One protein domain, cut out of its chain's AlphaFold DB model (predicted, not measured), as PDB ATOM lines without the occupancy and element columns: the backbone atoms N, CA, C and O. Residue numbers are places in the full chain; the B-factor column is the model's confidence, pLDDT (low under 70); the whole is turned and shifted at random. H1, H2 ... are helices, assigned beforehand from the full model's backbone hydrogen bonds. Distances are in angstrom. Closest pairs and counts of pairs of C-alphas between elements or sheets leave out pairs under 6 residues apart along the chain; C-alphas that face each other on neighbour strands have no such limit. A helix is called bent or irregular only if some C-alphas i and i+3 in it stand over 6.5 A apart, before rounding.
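Overview. This is residues 76 to 127 of the 127 residues of the protein "MFS transporter" of Exiguobacterium mexicanum (UniProt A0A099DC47). A short helix, H1, meets one end of a long helix, H2, at a corner, and the two make an L. H2 forms the long arm and runs out with no other part packed along it, while residues 76 to 83, outside the named elements, lead into H1. The printed part has 52 residues with two named helices, H1 then H2, and no named strand; the class is all helix. The whole is extended, with a radius of gyration of the C-alphas of 18.8 A, and spans 58 by 23 by 16 A.

Arrangement. H1, residues 84 to 92, and H2, residues 95 to 125, only just touch, and only at the corner by their link, with 3 pairs of C-alphas within 8 A. H2 touches H1 with residues 97 to 98 alone. The closest C-alphas of the two are those of Leu 92 and Ala 98, 5.5 A apart. Their lines stand about perpendicular, at 81 degrees. Residues 102 to 127, of which 102 to 125 belong to H2, stand free. Every backbone O i to N i+4 pair in H1 is within hydrogen-bond range, and 25 of 27 are in H2.

Along the chain. H1 begins at C-alpha 84, at (88.412, 72.961, 71.354), and is 12.1 A long from first to last C-alpha. H2 begins at C-alpha 95, at (80.016, 60.378, 82.602), and ends 42.5 A away at C-alpha 125, at (72.662, 85.432, 116.138). H2 is irregular, but only just: C-alphas 116 and 119 are 6.6 A apart. It has a kink of 37 degrees near Pro 119.

Size, cuts and confidence. The two C-alphas farthest apart are those of Gln 80 and Gly 127, at 58.2 A. The printed part has no cut, and the link from H1 to H2 is tight. The mean pLDDT of the printed part is 75.0; residues 76 to 83 and 126 to 127 are under 70.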
ATOM      1  N   SER A  76      99.619  65.414  76.307       47.75
ATOM      2  CA  SER A  76      98.593  66.422  76.321       47.75
ATOM      3  C   SER A  76      98.163  66.386  74.881       47.75
ATOM      4  O   SER A  76      98.958  66.716  74.003       47.75
ATOM      5  N   THR A  77      97.002  65.777  74.639       46.75
ATOM      6  CA  THR A  77      96.400  65.678  73.321       46.75
ATOM      7  C   THR A  77      96.513  67.077  72.769       46.75
ATOM      8  O   THR A  77      95.845  67.971  73.293       46.75
ATOM      9  N   GLN A  78      97.475  67.308  71.873       48.97
ATOM     10  CA  GLN A  78      97.763  68.653  71.419       48.97
ATOM     11  C   GLN A  78      96.520  69.037  70.651       48.97
ATOM     12  O   GLN A  78      96.285  68.547  69.549       48.97
ATOM     13  N   VAL A  79      95.654  69.800  71.311       54.94
ATOM     14  CA  VAL A  79      94.389  70.214  70.740       54.94
ATOM     15  C   VAL A  79      94.779  71.125  69.599       54.94
ATOM     16  O   VAL A  79      95.258  72.239  69.822       54.94
ATOM     17  N   GLN A  80      94.647  70.620  68.374       58.12
ATOM     18  CA  GLN A  80      94.898  71.428  67.195       58.12
ATOM     19  C   GLN A  80      93.989  72.657  67.276       58.12
ATOM     20  O   GLN A  80      92.823  72.564  67.685       58.12
ATOM     21  N   LYS A  81      94.539  73.832  66.947       54.72
ATOM     22  CA  LYS A  81      93.781  75.091  66.938       54.72
ATOM     23  C   LYS A  81      92.498  74.882  66.120       54.72
ATOM     24  O   LYS A  81      92.577  74.619  64.929       54.72
ATOM     25  N   GLY A  82      91.338  74.980  66.773       65.62
ATOM     26  CA  GLY A  82      90.018  74.764  66.158       65.62
ATOM     27  C   GLY A  82      89.229  73.554  66.680       65.62
ATOM     28  O   GLY A  82      88.013  73.526  66.527       65.62
ATOM     29  N   GLU A  83      89.853  72.597  67.376       69.31
ATOM     30  CA  GLU A  83      89.152  71.402  67.896       69.31
ATOM     31  C   GLU A  83      88.602  71.548  69.329       69.31
ATOM     32  O   GLU A  83      87.992  70.621  69.870       69.31
ATOM     33  N   GLY A  84      88.762  72.722  69.949       71.00
ATOM     34  CA  GLY A  84      88.412  72.961  71.354       71.00
ATOM     35  C   GLY A  84      86.953  72.645  71.703       71.00
ATOM     36  O   GLY A  84      86.700  71.950  72.683       71.00
ATOM     37  N   LEU A  85      85.992  73.071  70.872       73.81
ATOM     38  CA  LEU A  85      84.560  72.809  71.096       73.81
ATOM     39  C   LEU A  85      84.206  71.321  70.992       73.81
ATOM     40  O   LEU A  85      83.421  70.802  71.786       73.81
ATOM     41  N   LYS A  86      84.809  70.616  70.033       75.94
ATOM     42  CA  LYS A  86      84.573  69.185  69.804       75.94
ATOM     43  C   LYS A  86      85.102  68.352  70.970       75.94
ATOM     44  O   LYS A  86      84.438  67.420  71.419       75.94
ATOM     45  N   ILE A  87      86.274  68.717  71.486       75.56
ATOM     46  CA  ILE A  87      86.872  68.076  72.657       75.56
ATOM     47  C   ILE A  87      86.095  68.439  73.922       75.56
ATOM     48  O   ILE A  87      85.803  67.545  74.705       75.56
ATOM     49  N   PHE A  88      85.667  69.692  74.094       75.12
ATOM     50  CA  PHE A  88      84.823  70.109  75.216       75.12
ATOM     51  C   PHE A  88      83.522  69.297  75.292       75.12
ATOM     52  O   PHE A  88      83.224  68.705  76.328       75.12
ATOM     53  N   LEU A  89      82.793  69.182  74.177       77.31
ATOM     54  CA  LEU A  89      81.570  68.378  74.104       77.31
ATOM     55  C   LEU A  89      81.840  66.893  74.379       77.31
ATOM     56  O   LEU A  89      81.072  66.244  75.087       77.31
ATOM     57  N   LYS A  90      82.947  66.347  73.862       77.06
ATOM     58  CA  LYS A  90      83.350  64.953  74.107       77.06
ATOM     59  C   LYS A  90      83.693  64.705  75.580       77.06
ATOM     60  O   LYS A  90      83.326  63.666  76.124       77.06
ATOM     61  N   THR A  91      84.351  65.665  76.220       76.25
ATOM     62  CA  THR A  91      84.702  65.652  77.643       76.25
ATOM     63  C   THR A  91      83.455  65.745  78.521       76.25
ATOM     64  O   THR A  91      83.319  64.958  79.453       76.25
ATOM     65  N   LEU A  92      82.501  66.621  78.186       74.69
ATOM     66  CA  LEU A  92      81.235  66.758  78.916       74.69
ATOM     67  C   LEU A  92      80.336  65.519  78.768       74.69
ATOM     68  O   LEU A  92      79.593  65.170  79.678       74.69
ATOM     69  N   LYS A  93      80.426  64.815  77.634       77.38
ATOM     70  CA  LYS A  93      79.695  63.562  77.395       77.38
ATOM     71  C   LYS A  93      80.282  62.369  78.167       77.38
ATOM     72  O   LYS A  93      79.628  61.334  78.276       77.38
ATOM     73  N   ASN A  94      81.498  62.486  78.707       83.56
ATOM     74  CA  ASN A  94      82.090  61.449  79.547       83.56
ATOM     75  C   ASN A  94      81.484  61.504  80.956       83.56
ATOM     76  O   ASN A  94      81.709  62.454  81.702       83.56
ATOM     77  N   ARG A  95      80.753  60.450  81.334       75.31
ATOM     78  CA  ARG A  95      80.016  60.378  82.602       75.31
ATOM     79  C   ARG A  95      80.904  60.573  83.831       75.31
ATOM     80  O   ARG A  95      80.474  61.233  84.766       75.31
ATOM     81  N   ASN A  96      82.133  60.061  83.828       78.88
ATOM     82  CA  ASN A  96      83.036  60.224  84.971       78.88
ATOM     83  C   ASN A  96      83.466  61.685  85.133       78.88
ATOM     84  O   ASN A  96      83.429  62.218  86.235       78.88
ATOM     85  N   ILE A  97      83.794  62.358  84.025       79.06
ATOM     86  CA  ILE A  97      84.205  63.766  84.048       79.06
ATOM     87  C   ILE A  97      83.018  64.660  84.404       79.06
ATOM     88  O   ILE A  97      83.153  65.550  85.237       79.06
ATOM     89  N   ALA A  98      81.846  64.396  83.825       79.31
ATOM     90  CA  ALA A  98      80.625  65.136  84.114       79.31
ATOM     91  C   ALA A  98      80.182  64.989  85.577       79.31
ATOM     92  O   ALA A  98      79.806  65.981  86.196       79.31
ATOM     93  N   LEU A  99      80.267  63.784  86.153       82.25
ATOM     94  CA  LEU A  99      79.932  63.550  87.561       82.25
ATOM     95  C   LEU A  99      80.919  64.242  88.501       82.25
ATOM     96  O   LEU A  99      80.493  64.899  89.447       82.25
ATOM     97  N   THR A 100      82.225  64.144  88.235       80.56
ATOM     98  CA  THR A 100      83.228  64.853  89.039       80.56
ATOM     99  C   THR A 100      83.041  66.365  88.935       80.56
ATOM    100  O   THR A 100      82.963  67.032  89.962       80.56
ATOM    101  N   ALA A 101      82.891  66.905  87.722       79.69
ATOM    102  CA  ALA A 101      82.664  68.331  87.504       79.69
ATOM    103  C   ALA A 101      81.366  68.818  88.167       79.69
ATOM    104  O   ALA A 101      81.365  69.865  88.810       79.69
ATOM    105  N   GLY A 102      80.281  68.045  88.068       84.88
ATOM    106  CA  GLY A 102      79.005  68.349  88.714       84.88
ATOM    107  C   GLY A 102      79.099  68.350  90.238       84.88
ATOM    108  O   GLY A 102      78.615  69.279  90.879       84.88
ATOM    109  N   ASN A 103      79.781  67.366  90.829       85.94
ATOM    110  CA  ASN A 103      80.000  67.322  92.274       85.94
ATOM    111  C   ASN A 103      80.857  68.501  92.760       85.94
ATOM    112  O   ASN A 103      80.541  69.135  93.768       85.94
ATOM    113  N   THR A 104      81.919  68.843  92.026       84.00
ATOM    114  CA  THR A 104      82.740  70.020  92.333       84.00
ATOM    115  C   THR A 104      81.916  71.303  92.240       84.00
ATOM    116  O   THR A 104      82.009  72.145  93.128       84.00
ATOM    117  N   LEU A 105      81.063  71.434  91.222       87.31
ATOM    118  CA  LEU A 105      80.183  72.588  91.049       87.31
ATOM    119  C   LEU A 105      79.181  72.712  92.202       87.31
ATOM    120  O   LEU A 105      79.037  73.795  92.761       87.31
ATOM    121  N   LEU A 106      78.539  71.612  92.608       87.75
ATOM    122  CA  LEU A 106      77.617  71.608  93.745       87.75
ATOM    123  C   LEU A 106      78.326  72.040  95.033       87.75
ATOM    124  O   LEU A 106      77.831  72.894  95.764       87.75
ATOM    125  N   THR A 107      79.520  71.499  95.274       86.19
ATOM    126  CA  THR A 107      80.336  71.861  96.440       86.19
ATOM    127  C   THR A 107      80.724  73.342  96.407       86.19
ATOM    128  O   THR A 107      80.682  74.015  97.435       86.19
ATOM    129  N   GLN A 108      81.037  73.879  95.225       83.88
ATOM    130  CA  GLN A 108      81.360  75.294  95.045       83.88
ATOM    131  C   GLN A 108      80.155  76.203  95.323       83.88
ATOM    132  O   GLN A 108      80.317  77.239  95.966       83.88
ATOM    133  N   ILE A 109      78.953  75.808  94.883       87.62
ATOM    134  CA  ILE A 109      77.707  76.524  95.190       87.62
ATOM    135  C   ILE A 109      77.469  76.543  96.697       87.62
ATOM    136  O   ILE A 109      77.196  77.602  97.252       87.62
ATOM    137  N   VAL A 110      77.609  75.397  97.370       86.88
ATOM    138  CA  VAL A 110      77.446  75.312  98.828       86.88
ATOM    139  C   VAL A 110      78.469  76.199  99.538       86.88
ATOM    140  O   VAL A 110      78.098  76.967 100.420       86.88
ATOM    141  N   TYR A 111      79.737  76.167  99.122       83.56
ATOM    142  CA  TYR A 111      80.788  77.009  99.697       83.56
ATOM    143  C   TYR A 111      80.501  78.511  99.531       83.56
ATOM    144  O   TYR A 111      80.613  79.273 100.495       83.56
ATOM    145  N   MET A 112      80.088  78.948  98.335       83.50
ATOM    146  CA  MET A 112      79.691  80.340  98.087       83.50
ATOM    147  C   MET A 112      78.429  80.722  98.869       83.50
ATOM    148  O   MET A 112      78.378  81.809  99.439       83.50
ATOM    149  N   GLY A 113      77.443  79.827  98.942       82.88
ATOM    150  CA  GLY A 113      76.205  80.032  99.691       82.88
ATOM    151  C   GLY A 113      76.465  80.213 101.184       82.88
ATOM    152  O   GLY A 113      75.997  81.182 101.774       82.88
ATOM    153  N   ILE A 114      77.289  79.347 101.779       82.81
ATOM    154  CA  ILE A 114      77.726  79.494 103.172       82.81
ATOM    155  C   ILE A 114      78.475  80.815 103.348       82.81
ATOM    156  O   ILE A 114      78.157  81.564 104.261       82.81
ATOM    157  N   SER A 115      79.416  81.149 102.462       78.88
ATOM    158  CA  SER A 115      80.198  82.390 102.574       78.88
ATOM    159  C   SER A 115      79.342  83.660 102.465       78.88
ATOM    160  O   SER A 115      79.680  84.671 103.072       78.88
ATOM    161  N   MET A 116      78.231  83.619 101.722       80.56
ATOM    162  CA  MET A 116      77.280  84.729 101.608       80.56
ATOM    163  C   MET A 116      76.351  84.831 102.827       80.56
ATOM    164  O   MET A 116      76.047  85.934 103.274       80.56
ATOM    165  N   VAL A 117      75.885  83.698 103.359       81.25
ATOM    166  CA  VAL A 117      74.915  83.667 104.466       81.25
ATOM    167  C   VAL A 117      75.593  83.824 105.826       81.25
ATOM    168  O   VAL A 117      75.005  84.419 106.726       81.25
ATOM    169  N   LEU A 118      76.824  83.334 105.988       80.81
ATOM    170  CA  LEU A 118      77.546  83.323 107.261       80.81
ATOM    171  C   LEU A 118      77.700  84.722 107.893       80.81
ATOM    172  O   LEU A 118      77.411  84.834 109.084       80.81
ATOM    173  N   PRO A 119      78.070  85.795 107.159       78.44
ATOM    174  CA  PRO A 119      78.150  87.139 107.736       78.44
ATOM    175  C   PRO A 119      76.799  87.626 108.268       78.44
ATOM    176  O   PRO A 119      76.713  88.105 109.397       78.44
ATOM    177  N   SER A 120      75.729  87.442 107.488       74.75
ATOM    178  CA  SER A 120      74.370  87.810 107.891       74.75
ATOM    179  C   SER A 120      73.884  86.976 109.074       74.75
ATOM    180  O   SER A 120      73.250  87.508 109.975       74.75
ATOM    181  N   TYR A 121      74.182  85.677 109.105       77.19
ATOM    182  CA  TYR A 121      73.806  84.799 110.210       77.19
ATOM    183  C   TYR A 121      74.497  85.203 111.519       77.19
ATOM    184  O   TYR A 121      73.823  85.366 112.533       77.19
ATOM    185  N   LEU A 122      75.816  85.429 111.489       78.38
ATOM    186  CA  LEU A 122      76.571  85.888 112.660       78.38
ATOM    187  C   LEU A 122      76.055  87.241 113.160       78.38
ATOM    188  O   LEU A 122      75.806  87.387 114.350       78.38
ATOM    189  N   TYR A 123      75.784  88.192 112.263       74.25
ATOM    190  CA  TYR A 123      75.237  89.499 112.641       74.25
ATOM    191  C   TYR A 123      73.911  89.412 113.422       74.25
ATOM    192  O   TYR A 123      73.687  90.201 114.333       74.25
ATOM    193  N   HIS A 124      73.035  88.457 113.092       74.62
ATOM    194  CA  HIS A 124      71.719  88.331 113.737       74.62
ATOM    195  C   HIS A 124      71.696  87.389 114.952       74.62
ATOM    196  O   HIS A 124      70.775  87.482 115.757       74.62
ATOM    197  N   VAL A 125      72.652  86.460 115.075       72.69
ATOM    198  CA  VAL A 125      72.662  85.432 116.138       72.69
ATOM    199  C   VAL A 125      73.712  85.701 117.216       72.69
ATOM    200  O   VAL A 125      73.478  85.358 118.368       72.69
ATOM    201  N   SER A 126      74.855  86.306 116.872       57.91
ATOM    202  CA  SER A 126      75.907  86.673 117.835       57.91
ATOM    203  C   SER A 126      75.918  88.166 118.182       57.91
ATOM    204  O   SER A 126      76.952  88.663 118.631       57.91
ATOM    205  N   GLY A 127      74.814  88.869 117.902       45.88
ATOM    206  CA  GLY A 127      74.576  90.248 118.337       45.88
ATOM    207  C   GLY A 127      74.412  90.345 119.845       45.88
ATOM    208  O   GLY A 127      73.654  89.518 120.401       45.88
TER     209      GLY A 127